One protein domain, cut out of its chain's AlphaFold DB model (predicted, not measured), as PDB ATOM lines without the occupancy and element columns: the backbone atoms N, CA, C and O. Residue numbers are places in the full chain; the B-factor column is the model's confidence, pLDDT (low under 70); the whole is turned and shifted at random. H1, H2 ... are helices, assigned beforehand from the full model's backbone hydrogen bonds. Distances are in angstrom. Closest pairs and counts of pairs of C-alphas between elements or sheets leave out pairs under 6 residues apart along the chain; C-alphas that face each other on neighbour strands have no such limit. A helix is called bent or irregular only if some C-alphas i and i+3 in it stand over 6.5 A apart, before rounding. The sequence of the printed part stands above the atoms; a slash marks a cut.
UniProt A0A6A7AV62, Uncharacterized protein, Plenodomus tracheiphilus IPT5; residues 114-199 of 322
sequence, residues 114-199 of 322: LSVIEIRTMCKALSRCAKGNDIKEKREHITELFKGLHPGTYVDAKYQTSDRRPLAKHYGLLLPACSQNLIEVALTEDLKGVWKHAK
ATOM      1  N   LEU A 114       5.780 -56.677  30.396       95.88
ATOM      2  CA  LEU A 114       6.637 -55.673  31.030       95.88
ATOM      3  C   LEU A 114       5.829 -54.504  31.614       95.88
ATOM      4  O   LEU A 114       4.842 -54.040  31.039       95.88
ATOM      5  N   SER A 115       6.300 -53.933  32.728       94.56
ATOM      6  CA  SER A 115       5.802 -52.645  33.225       94.56
ATOM      7  C   SER A 115       6.246 -51.477  32.334       94.56
ATOM      8  O   SER A 115       7.209 -51.567  31.573       94.56
ATOM      9  N   VAL A 116       5.606 -50.314  32.488       95.19
ATOM     10  CA  VAL A 116       5.938 -49.083  31.739       95.19
ATOM     11  C   VAL A 116       7.422 -48.698  31.863       95.19
ATOM     12  O   VAL A 116       8.063 -48.295  30.886       95.19
ATOM     13  N   ILE A 117       7.996 -48.825  33.065       95.06
ATOM     14  CA  ILE A 117       9.408 -48.499  33.331       95.06
ATOM     15  C   ILE A 117      10.332 -49.481  32.599       95.06
ATOM     16  O   ILE A 117      11.358 -49.079  32.036       95.06
ATOM     17  N   GLU A 118       9.961 -50.757  32.573       96.62
ATOM     18  CA  GLU A 118      10.720 -51.816  31.908       96.62
ATOM     19  C   GLU A 118      10.640 -51.687  30.390       96.62
ATOM     20  O   GLU A 118      11.681 -51.731  29.740       96.62
ATOM     21  N   ILE A 119       9.464 -51.382  29.834       97.12
ATOM     22  CA  ILE A 119       9.278 -51.055  28.411       97.12
ATOM     23  C   ILE A 119      10.187 -49.897  28.014       97.12
ATOM     24  O   ILE A 119      10.968 -50.003  27.070       97.12
ATOM     25  N   ARG A 120      10.167 -48.793  28.772       95.81
ATOM     26  CA  ARG A 120      11.051 -47.649  28.511       95.81
ATOM     27  C   ARG A 120      12.527 -48.055  28.521       95.81
ATOM     28  O   ARG A 120      13.313 -47.530  27.729       95.81
ATOM     29  N   THR A 121      12.917 -48.942  29.432       95.81
ATOM     30  CA  THR A 121      14.299 -49.425  29.562       95.81
ATOM     31  C   THR A 121      14.680 -50.336  28.397       95.81
ATOM     32  O   THR A 121      15.746 -50.147  27.810       95.81
ATOM     33  N   MET A 122      13.790 -51.246  28.000       97.44
ATOM     34  CA  MET A 122      13.962 -52.138  26.859       97.44
ATOM     35  C   MET A 122      14.043 -51.353  25.544       97.44
ATOM     36  O   MET A 122      14.995 -51.533  24.790       97.44
ATOM     37  N   CYS A 123      13.145 -50.392  25.299       96.06
ATOM     38  CA  CYS A 123      13.204 -49.559  24.095       96.06
ATOM     39  C   CYS A 123      14.530 -48.792  23.985       96.06
ATOM     40  O   CYS A 123      15.129 -48.751  22.915       96.06
ATOM     41  N   LYS A 124      15.043 -48.233  25.092       92.75
ATOM     42  CA  LYS A 124      16.370 -47.584  25.117       92.75
ATOM     43  C   LYS A 124      17.526 -48.555  24.885       92.75
ATOM     44  O   LYS A 124      18.579 -48.147  24.399       92.75
ATOM     45  N   ALA A 125      17.387 -49.800  25.329       93.88
ATOM     46  CA  ALA A 125      18.385 -50.826  25.080       93.88
ATOM     47  C   ALA A 125      18.428 -51.161  23.586       93.88
ATOM     48  O   ALA A 125      19.491 -51.054  22.975       93.88
ATOM     49  N   LEU A 126      17.271 -51.470  23.001       95.31
ATOM     50  CA  LEU A 126      17.108 -51.818  21.590       95.31
ATOM     51  C   LEU A 126      17.519 -50.681  20.650       95.31
ATOM     52  O   LEU A 126      18.235 -50.927  19.681       95.31
ATOM     53  N   SER A 127      17.179 -49.429  20.982       91.25
ATOM     54  CA  SER A 127      17.512 -48.263  20.150       91.25
ATOM     55  C   SER A 127      19.012 -48.060  19.927       91.25
ATOM     56  O   SER A 127      19.429 -47.397  18.982       91.25
ATOM     57  N   ARG A 128      19.843 -48.658  20.784       88.31
ATOM     58  CA  ARG A 128      21.304 -48.569  20.713       88.31
ATOM     59  C   ARG A 128      21.949 -49.777  20.040       88.31
ATOM     60  O   ARG A 128      23.143 -49.710  19.761       88.31
ATOM     61  N   CYS A 129      21.202 -50.852  19.782       88.62
ATOM     62  CA  CYS A 129      21.744 -52.125  19.295       88.62
ATOM     63  C   CYS A 129      21.998 -52.151  17.780       88.62
ATOM     64  O   CYS A 129      22.819 -52.945  17.321       88.62
ATOM     65  N   ALA A 130      21.348 -51.273  17.009       84.56
ATOM     66  CA  ALA A 130      21.518 -51.142  15.560       84.56
ATOM     67  C   ALA A 130      22.860 -50.471  15.188       84.56
ATOM     68  O   ALA A 130      22.897 -49.348  14.684       84.56
ATOM     69  N   LYS A 131      23.971 -51.151  15.487       81.56
ATOM     70  CA  LYS A 131      25.359 -50.765  15.184       81.56
ATOM     71  C   LYS A 131      26.161 -52.001  14.746       81.56
ATOM     72  O   LYS A 131      25.783 -53.129  15.073       81.56
ATOM     73  N   GLY A 132      27.291 -51.770  14.076       83.69
ATOM     74  CA  GLY A 132      28.195 -52.817  13.578       83.69
ATOM     75  C   GLY A 132      27.870 -53.267  12.151       83.69
ATOM     76  O   GLY A 132      27.027 -52.668  11.489       83.69
ATOM     77  N   ASN A 133      28.542 -54.322  11.687       85.00
ATOM     78  CA  ASN A 133      28.436 -54.803  10.302       85.00
ATOM     79  C   ASN A 133      27.023 -55.303   9.952       85.00
ATOM     80  O   ASN A 133      26.560 -55.108   8.835       85.00
ATOM     81  N   ASP A 134      26.294 -55.849  10.930       90.31
ATOM     82  CA  ASP A 134      24.927 -56.361  10.751       90.31
ATOM     83  C   ASP A 134      23.838 -55.282  10.924       90.31
ATOM     84  O   ASP A 134      22.678 -55.587  11.202       90.31
ATOM     85  N   ILE A 135      24.189 -53.992  10.836       89.94
ATOM     86  CA  ILE A 135      23.264 -52.884  11.123       89.94
ATOM     87  C   ILE A 135      21.978 -52.944  10.293       89.94
ATOM     88  O   ILE A 135      20.911 -52.645  10.828       89.94
ATOM     89  N   LYS A 136      22.061 -53.331   9.016       91.44
ATOM     90  CA  LYS A 136      20.901 -53.392   8.117       91.44
ATOM     91  C   LYS A 136      19.868 -54.407   8.616       91.44
ATOM     92  O   LYS A 136      18.728 -54.036   8.870       91.44
ATOM     93  N   GLU A 137      20.304 -55.638   8.861       95.25
ATOM     94  CA  GLU A 137      19.451 -56.735   9.335       95.25
ATOM     95  C   GLU A 137      18.868 -56.440  10.727       95.25
ATOM     96  O   GLU A 137      17.670 -56.587  10.965       95.25
ATOM     97  N   LYS A 138      19.683 -55.903  11.649       95.00
ATOM     98  CA  LYS A 138      19.191 -55.471  12.969       95.00
ATOM     99  C   LYS A 138      18.081 -54.428  12.843       95.00
ATOM    100  O   LYS A 138      17.078 -54.506  13.550       95.00
ATOM    101  N   ARG A 139      18.248 -53.448  11.951       94.75
ATOM    102  CA  ARG A 139      17.251 -52.395  11.715       94.75
ATOM    103  C   ARG A 139      15.949 -52.940  11.134       94.75
ATOM    104  O   ARG A 139      14.886 -52.407  11.454       94.75
ATOM    105  N   GLU A 140      16.009 -53.985  10.317       96.25
ATOM    106  CA  GLU A 140      14.825 -54.657   9.768       96.25
ATOM    107  C   GLU A 140      14.012 -55.332  10.881       96.25
ATOM    108  O   GLU A 140      12.821 -55.049  11.015       96.25
ATOM    109  N   HIS A 141      14.650 -56.096  11.773       97.50
ATOM    110  CA  HIS A 141      13.955 -56.706  12.915       97.50
ATOM    111  C   HIS A 141      13.382 -55.683  13.902       97.50
ATOM    112  O   HIS A 141      12.253 -55.831  14.371       97.50
ATOM    113  N   ILE A 142      14.120 -54.609  14.196       97.06
ATOM    114  CA  ILE A 142      13.599 -53.532  15.050       97.06
ATOM    115  C   ILE A 142      12.442 -52.791  14.367       97.06
ATOM    116  O   ILE A 142      11.507 -52.383  15.051       97.06
ATOM    117  N   THR A 143      12.459 -52.654  13.037       97.06
ATOM    118  CA  THR A 143      11.328 -52.100  12.271       97.06
ATOM    119  C   THR A 143      10.103 -52.995  12.367       97.06
ATOM    120  O   THR A 143       9.010 -52.490  12.604       97.06
ATOM    121  N   GLU A 144      10.273 -54.307  12.201       98.06
ATOM    122  CA  GLU A 144       9.184 -55.277  12.323       98.06
ATOM    123  C   GLU A 144       8.545 -55.197  13.718       98.06
ATOM    124  O   GLU A 144       7.327 -55.048  13.830       98.06
ATOM    125  N   LEU A 145       9.367 -55.164  14.776       98.38
ATOM    126  CA  LEU A 145       8.898 -54.958  16.148       98.38
ATOM    127  C   LEU A 145       8.195 -53.607  16.324       98.38
ATOM    128  O   LEU A 145       7.120 -53.547  16.914       98.38
ATOM    129  N   PHE A 146       8.774 -52.517  15.814       96.88
ATOM    130  CA  PHE A 146       8.178 -51.186  15.925       96.88
ATOM    131  C   PHE A 146       6.790 -51.126  15.284       96.88
ATOM    132  O   PHE A 146       5.868 -50.576  15.889       96.88
ATOM    133  N   LYS A 147       6.636 -51.701  14.084       97.06
ATOM    134  CA  LYS A 147       5.347 -51.779  13.390       97.06
ATOM    135  C   LYS A 147       4.340 -52.602  14.191       97.06
ATOM    136  O   LYS A 147       3.231 -52.132  14.421       97.06
ATOM    137  N   GLY A 148       4.753 -53.763  14.705       97.56
ATOM    138  CA  GLY A 148       3.882 -54.614  15.518       97.56
ATOM    139  C   GLY A 148       3.436 -53.993  16.843       97.56
ATOM    140  O   GLY A 148       2.355 -54.303  17.334       97.56
ATOM    141  N   LEU A 149       4.210 -53.056  17.396       96.94
ATOM    142  CA  LEU A 149       3.833 -52.274  18.579       96.94
ATOM    143  C   LEU A 149       2.835 -51.134  18.283       96.94
ATOM    144  O   LEU A 149       2.355 -50.493  19.217       96.94
ATOM    145  N   HIS A 150       2.509 -50.871  17.012       94.62
ATOM    146  CA  HIS A 150       1.563 -49.832  16.589       94.62
ATOM    147  C   HIS A 150       0.485 -50.399  15.643       94.62
ATOM    148  O   HIS A 150       0.385 -49.961  14.493       94.62
ATOM    149  N   PRO A 151      -0.361 -51.336  16.112       93.25
ATOM    150  CA  PRO A 151      -1.344 -52.018  15.265       93.25
ATOM    151  C   PRO A 151      -2.365 -51.064  14.624       93.25
ATOM    152  O   PRO A 151      -2.809 -51.301  13.508       93.25
ATOM    153  N   GLY A 152      -2.691 -49.941  15.276       90.50
ATOM    154  CA  GLY A 152      -3.589 -48.924  14.710       90.50
ATOM    155  C   GLY A 152      -2.993 -48.105  13.556       90.50
ATOM    156  O   GLY A 152      -3.730 -47.417  12.863       90.50
ATOM    157  N   THR A 153      -1.673 -48.148  13.354       90.94
ATOM    158  CA  THR A 153      -0.981 -47.437  12.263       90.94
ATOM    159  C   THR A 153      -0.471 -48.396  11.195       90.94
ATOM    160  O   THR A 153      -0.488 -48.052  10.020       90.94
ATOM    161  N   TYR A 154      -0.061 -49.604  11.587       92.94
ATOM    162  CA  TYR A 154       0.429 -50.646  10.683       92.94
ATOM    163  C   TYR A 154      -0.495 -51.860  10.730       92.94
ATOM    164  O   TYR A 154      -0.179 -52.890  11.329       92.94
ATOM    165  N   VAL A 155      -1.665 -51.718  10.107       92.12
ATOM    166  CA  VAL A 155      -2.696 -52.769  10.068       92.12
ATOM    167  C   VAL A 155      -2.209 -54.001   9.295       92.12
ATOM    168  O   VAL A 155      -2.587 -55.121   9.616       92.12
ATOM    169  N   ASP A 156      -1.314 -53.800   8.329       93.50
ATOM    170  CA  ASP A 156      -0.670 -54.820   7.496       93.50
ATOM    171  C   ASP A 156       0.592 -55.435   8.133       93.50
ATOM    172  O   ASP A 156       1.270 -56.258   7.513       93.50
ATOM    173  N   ALA A 157       0.949 -55.040   9.361       94.69
ATOM    174  CA  ALA A 157       2.113 -55.594  10.038       94.69
ATOM    175  C   ALA A 157       1.961 -57.107  10.241       94.69
ATOM    176  O   ALA A 157       0.968 -57.582  10.787       94.69
ATOM    177  N   LYS A 158       3.008 -57.856   9.873       96.19
ATOM    178  CA  LYS A 158       3.067 -59.322   9.988       96.19
ATOM    179  C   LYS A 158       2.726 -59.844  11.388       96.19
ATOM    180  O   LYS A 158       2.127 -60.905  11.524       96.19
ATOM    181  N   TYR A 159       3.140 -59.111  12.416       97.25
ATOM    182  CA  TYR A 159       2.867 -59.418  13.815       97.25
ATOM    183  C   TYR A 159       2.353 -58.163  14.503       97.25
ATOM    184  O   TYR A 159       2.818 -57.067  14.193       97.25
ATOM    185  N   GLN A 160       1.440 -58.323  15.457       97.00
ATOM    186  CA  GLN A 160       0.828 -57.220  16.194       97.00
ATOM    187  C   GLN A 160       0.786 -57.528  17.688       97.00
ATOM    188  O   GLN A 160       0.603 -58.674  18.095       97.00
ATOM    189  N   THR A 161       0.976 -56.497  18.507       96.44
ATOM    190  CA  THR A 161       0.848 -56.611  19.960       96.44
ATOM    191  C   THR A 161      -0.611 -56.819  20.367       96.44
ATOM    192  O   THR A 161      -1.515 -56.181  19.826       96.44
ATOM    193  N   SER A 162      -0.841 -57.675  21.362       93.44
ATOM    194  CA  SER A 162      -2.127 -57.787  22.065       93.44
ATOM    195  C   SER A 162      -2.280 -56.739  23.175       93.44
ATOM    196  O   SER A 162      -3.372 -56.557  23.720       93.44
ATOM    197  N   ASP A 163      -1.196 -56.032  23.507       94.25
ATOM    198  CA  ASP A 163      -1.158 -55.017  24.549       94.25
ATOM    199  C   ASP A 163      -1.922 -53.752  24.135       94.25
ATOM    200  O   ASP A 163      -1.572 -53.067  23.173       94.25
ATOM    201  N   ARG A 164      -2.965 -53.419  24.901       93.06
ATOM    202  CA  ARG A 164      -3.842 -52.263  24.654       93.06
ATOM    203  C   ARG A 164      -3.431 -51.008  25.425       93.06
ATOM    204  O   ARG A 164      -4.102 -49.981  25.322       93.06
ATOM    205  N   ARG A 165      -2.368 -51.065  26.234       94.94
ATOM    206  CA  ARG A 165      -1.920 -49.921  27.042       94.94
ATOM    207  C   ARG A 165      -1.415 -48.785  26.132       94.94
ATOM    208  O   ARG A 165      -0.763 -49.047  25.122       94.94
ATOM    209  N   PRO A 166      -1.633 -47.502  26.488       92.56
ATOM    210  CA  PRO A 166      -1.237 -46.353  25.664       92.56
ATOM    211  C   PRO A 166       0.277 -46.066  25.745       92.56
ATOM    212  O   PRO A 166       0.727 -45.061  26.297       92.56
ATOM    213  N   LEU A 167       1.091 -46.964  25.188       94.50
ATOM    214  CA  LEU A 167       2.550 -47.000  25.358       94.50
ATOM    215  C   LEU A 167       3.346 -46.420  24.181       94.50
ATOM    216  O   LEU A 167       4.579 -46.403  24.229       94.50
ATOM    217  N   ALA A 168       2.668 -45.867  23.169       91.31
ATOM    218  CA  ALA A 168       3.284 -45.291  21.966       91.31
ATOM    219  C   ALA A 168       4.423 -44.300  22.283       91.31
ATOM    220  O   ALA A 168       5.457 -44.269  21.614       91.31
ATOM    221  N   LYS A 169       4.295 -43.540  23.383       92.00
ATOM    222  CA  LYS A 169       5.347 -42.633  23.870       92.00
ATOM    223  C   LYS A 169       6.681 -43.316  24.140       92.00
ATOM    224  O   LYS A 169       7.733 -42.707  23.950       92.00
ATOM    225  N   HIS A 170       6.656 -44.551  24.616       94.19
ATOM    226  CA  HIS A 170       7.860 -45.315  24.899       94.19
ATOM    227  C   HIS A 170       8.378 -46.025  23.654       94.19
ATOM    228  O   HIS A 170       9.589 -46.039  23.440       94.19
ATOM    229  N   TYR A 171       7.483 -46.522  22.803       94.62
ATOM    230  CA  TYR A 171       7.856 -47.194  21.560       94.62
ATOM    231  C   TYR A 171       8.551 -46.258  20.570       94.62
ATOM    232  O   TYR A 171       9.488 -46.682  19.899       94.62
ATOM    233  N   GLY A 172       8.212 -44.963  20.565       91.75
ATOM    234  CA  GLY A 172       8.922 -43.942  19.782       91.75
ATOM    235  C   GLY A 172      10.437 -43.871  20.046       91.75
ATOM    236  O   GLY A 172      11.189 -43.399  19.196       91.75
ATOM    237  N   LEU A 173      10.919 -44.390  21.182       92.25
ATOM    238  CA  LEU A 173      12.353 -44.487  21.477       92.25
ATOM    239  C   LEU A 173      13.089 -45.501  20.589       92.25
ATOM    240  O   LEU A 173      14.312 -45.433  20.513       92.25
ATOM    241  N   LEU A 174      12.380 -46.428  19.935       94.19
ATOM    242  CA  LEU A 174      12.953 -47.407  19.006       94.19
ATOM    243  C   LEU A 174      13.274 -46.810  17.631       94.19
ATOM    244  O   LEU A 174      14.100 -47.378  16.918       94.19
ATOM    245  N   LEU A 175      12.661 -45.674  17.266       92.69
ATOM    246  CA  LEU A 175      12.776 -45.087  15.926       92.69
ATOM    247  C   LEU A 175      14.227 -44.959  15.414       92.69
ATOM    248  O   LEU A 175      14.472 -45.342  14.273       92.69
ATOM    249  N   PRO A 176      15.218 -44.519  16.216       89.81
ATOM    250  CA  PRO A 176      16.607 -44.401  15.756       89.81
ATOM    251  C   PRO A 176      17.271 -45.722  15.335       89.81
ATOM    252  O   PRO A 176      18.284 -45.701  14.637       89.81
ATOM    253  N   ALA A 177      16.727 -46.861  15.770       92.69
ATOM    254  CA  ALA A 177      17.196 -48.197  15.407       92.69
ATOM    255  C   ALA A 177      16.331 -48.872  14.340       92.69
ATOM    256  O   ALA A 177      16.551 -50.044  14.052       92.69
ATOM    257  N   CYS A 178      15.360 -48.168  13.760       94.25
ATOM    258  CA  CYS A 178      14.570 -48.689  12.653       94.25
ATOM    259  C   CYS A 178      15.327 -48.575  11.318       94.25
ATOM    260  O   CYS A 178      16.410 -47.993  11.215       94.25
ATOM    261  N   SER A 179      14.744 -49.173  10.285       92.75
ATOM    262  CA  SER A 179      15.214 -49.126   8.905       92.75
ATOM    263  C   SER A 179      15.195 -47.701   8.374       92.75
ATOM    264  O   SER A 179      14.418 -46.854   8.817       92.75
ATOM    265  N   GLN A 180      16.062 -47.450   7.397       87.88
ATOM    266  CA  GLN A 180      16.174 -46.137   6.779       87.88
ATOM    267  C   GLN A 180      14.839 -45.678   6.180       87.88
ATOM    268  O   GLN A 180      14.416 -44.567   6.478       87.88
ATOM    269  N   ASN A 181      14.138 -46.557   5.460       89.69
ATOM    270  CA  ASN A 181      12.843 -46.244   4.851       89.69
ATOM    271  C   ASN A 181      11.819 -45.777   5.896       89.69
ATOM    272  O   ASN A 181      11.124 -44.790   5.683       89.69
ATOM    273  N   LEU A 182      11.744 -46.445   7.055       91.12
ATOM    274  CA  LEU A 182      10.807 -46.045   8.108       91.12
ATOM    275  C   LEU A 182      11.163 -44.673   8.692       91.12
ATOM    276  O   LEU A 182      10.282 -43.865   8.973       91.12
ATOM    277  N   ILE A 183      12.456 -44.411   8.878       88.88
ATOM    278  CA  ILE A 183      12.935 -43.122   9.378       88.88
ATOM    279  C   ILE A 183      12.639 -42.022   8.361       88.88
ATOM    280  O   ILE A 183      12.191 -40.954   8.757       88.88
ATOM    281  N   GLU A 184      12.831 -42.273   7.069       84.44
ATOM    282  CA  GLU A 184      12.491 -41.329   6.002       84.44
ATOM    283  C   GLU A 184      10.995 -41.005   5.992       84.44
ATOM    284  O   GLU A 184      10.652 -39.828   5.961       84.44
ATOM    285  N   VAL A 185      10.113 -41.999   6.137       86.81
ATOM    286  CA  VAL A 185       8.660 -41.779   6.281       86.81
ATOM    287  C   VAL A 185       8.346 -40.936   7.520       86.81
ATOM    288  O   VAL A 185       7.680 -39.906   7.417       86.81
ATOM    289  N   ALA A 186       8.884 -41.315   8.683       87.19
ATOM    290  CA  ALA A 186       8.670 -40.591   9.937       87.19
ATOM    291  C   ALA A 186       9.148 -39.137   9.854       87.19
ATOM    292  O   ALA A 186       8.533 -38.219  10.402       87.19
ATOM    293  N   LEU A 187      10.265 -38.929   9.157       81.12
ATOM    294  CA  LEU A 187      10.760 -37.610   8.843       81.12
ATOM    295  C   LEU A 187       9.756 -36.901   7.937       81.12
ATOM    296  O   LEU A 187       9.296 -35.839   8.351       81.12
ATOM    297  N   THR A 188       9.393 -37.445   6.772       80.06
ATOM    298  CA  THR A 188       8.427 -36.862   5.817       80.06
ATOM    299  C   THR A 188       7.163 -36.345   6.500       80.06
ATOM    300  O   THR A 188       6.760 -35.216   6.240       80.06
ATOM    301  N   GLU A 189       6.643 -37.073   7.486       80.75
ATOM    302  CA  GLU A 189       5.470 -36.699   8.292       80.75
ATOM    303  C   GLU A 189       5.744 -35.685   9.429       80.75
ATOM    304  O   GLU A 189       4.929 -35.499  10.334       80.75
ATOM    305  N   ASP A 190       6.903 -35.026   9.422       76.00
ATOM    306  CA  ASP A 190       7.371 -34.056  10.424       76.00
ATOM    307  C   ASP A 190       7.345 -34.574  11.864       76.00
ATOM    308  O   ASP A 190       7.109 -33.825  12.814       76.00
ATOM    309  N   LEU A 191       7.601 -35.873  12.036       81.88
ATOM    310  CA  LEU A 191       7.520 -36.549  13.326       81.88
ATOM    311  C   LEU A 191       6.160 -36.340  14.030       81.88
ATOM    312  O   LEU A 191       6.094 -36.314  15.259       81.88
ATOM    313  N   LYS A 192       5.060 -36.199  13.282       81.38
ATOM    314  CA  LYS A 192       3.697 -36.120  13.838       81.38
ATOM    315  C   LYS A 192       3.120 -37.518  14.110       81.38
ATOM    316  O   LYS A 192       3.760 -38.534  13.873       81.38
ATOM    317  N   GLY A 193       1.920 -37.594  14.689       83.88
ATOM    318  CA  GLY A 193       1.238 -38.877  14.916       83.88
ATOM    319  C   GLY A 193       2.011 -39.822  15.845       83.88
ATOM    320  O   GLY A 193       2.351 -39.447  16.972       83.88
ATOM    321  N   VAL A 194       2.291 -41.044  15.380       82.19
ATOM    322  CA  VAL A 194       3.037 -42.068  16.144       82.19
ATOM    323  C   VAL A 194       4.486 -41.671  16.432       82.19
ATOM    324  O   VAL A 194       5.091 -42.146  17.393       82.19
ATOM    325  N   TRP A 195       5.031 -40.734  15.660       84.31
ATOM    326  CA  TRP A 195       6.415 -40.284  15.759       84.31
ATOM    327  C   TRP A 195       6.620 -39.149  16.765       84.31
ATOM    328  O   TRP A 195       7.763 -38.835  17.089       84.31
ATOM    329  N   LYS A 196       5.544 -38.562  17.313       83.56
ATOM    330  CA  LYS A 196       5.594 -37.343  18.155       83.56
ATOM    331  C   LYS A 196       6.448 -37.463  19.415       83.56
ATOM    332  O   LYS A 196       6.762 -36.476  20.075       83.56
ATOM    333  N   HIS A 197       6.782 -38.690  19.794       83.44
ATOM    334  CA  HIS A 197       7.589 -39.003  20.965       83.44
ATOM    335  C   HIS A 197       9.012 -39.450  20.626       83.44
ATOM    336  O   HIS A 197       9.821 -39.653  21.539       83.44
ATOM    337  N   ALA A 198       9.334 -39.581  19.339       83.44
ATOM    338  CA  ALA A 198      10.695 -39.788  18.901       83.44
ATOM    339  C   ALA A 198      11.532 -38.565  19.267       83.44
ATOM    340  O   ALA A 198      11.185 -37.415  18.993       83.44
ATOM    341  N   LYS A 199      12.664 -38.816  19.917       78.19
ATOM    342  CA  LYS A 199      13.590 -37.749  20.262       78.19
ATOM    343  C   LYS A 199      14.496 -37.497  19.081       78.19
ATOM    344  O   LYS A 199      15.352 -38.316  18.760       78.19
TER     345      LYS A 199
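AT A GLANCE: This is residues 114 to 199 of the 322 residues of an uncharacterized protein of Plenodomus tracheiphilus IPT5 (UniProt A0A6A7AV62). Three helices, H1, H3 and H2, run nearly along one another, their centres making a triangle; H3 packs on both H1 and H2, and the fourth helix, H4, is set steeply to H2 and H3 near both. A long loop, residues 149 to 167, loops out at the end where H2 finishes and H3 starts, and after H4 residues 189 to 199 fold back toward H3. The printed part has 86 residues with four named helices, in the order H1, H2, H3, H4, and no named strand; its class is all helix. The whole is compact, with a radius of gyration of the C-alphas of 12.2 A, and rounded, with spans of 35 by 28 by 26 A.

IN THESE COORDINATES: H1 is residues 116 to 126, 15.3 A from first to last C-alpha, and begins at C-alpha 116, (5.938, -49.083, 31.739). H2, the longest helix by residues, is residues 135 to 148 and measures 19.9 A, with C-alpha 135 at (23.264, -52.884, 11.123). H3 is residues 168 to 177, 15.7 A long. H3 is irregular: C-alphas 173 and 176 are 7.1 A apart, and its line is a rough one. H4 is residues 180 to 188, 12.1 A long, and ends at C-alpha 188, (8.427, -36.862, 5.817).

HOW THE PARTS SIT: H1 and H3 touch at a shallow tilt of 9 degrees, the same way; their closest C-alphas, those of Arg 120 and His 170, are 5.4 A apart. H1 and H2 are close but not clearly touching: their closest C-alphas, those of Leu 126 and Ile 142, are 7.6 A apart. H2 and H3 form a helical hairpin; they touch at a shallow tilt of 17 degrees, opposite ways, with the closest C-alphas, those of Arg 139 and Ala 177, 5.6 A apart. H4 is close to H3 but not clearly touching, at a steep tilt of 54 degrees; the closest C-alphas, those of Leu 175 and Ile 183, are 6.8 A apart. H4 is also close to H2 but not clearly touching, with the closest C-alphas, those of Thr 143 and Leu 182, 7.4 A apart. H1 and H4 are apart. In H1, H2 and H4 every O i to N i+4 pair is within hydrogen-bond range; in H3 1 of 6 is, beside 5 of 7 O i to N i+3 pairs.

THE WHOLE: The two C-alphas farthest apart in the domain, those of Asn 133 and Arg 164, are 35.4 A apart. The printed part has no cut. The link from H2 to H3 is long, with 19 residues; that from H1 to H2 is short, and that from H3 to H4 is tight. The mean pLDDT of the printed part is 91.3, and no printed residue is under 70.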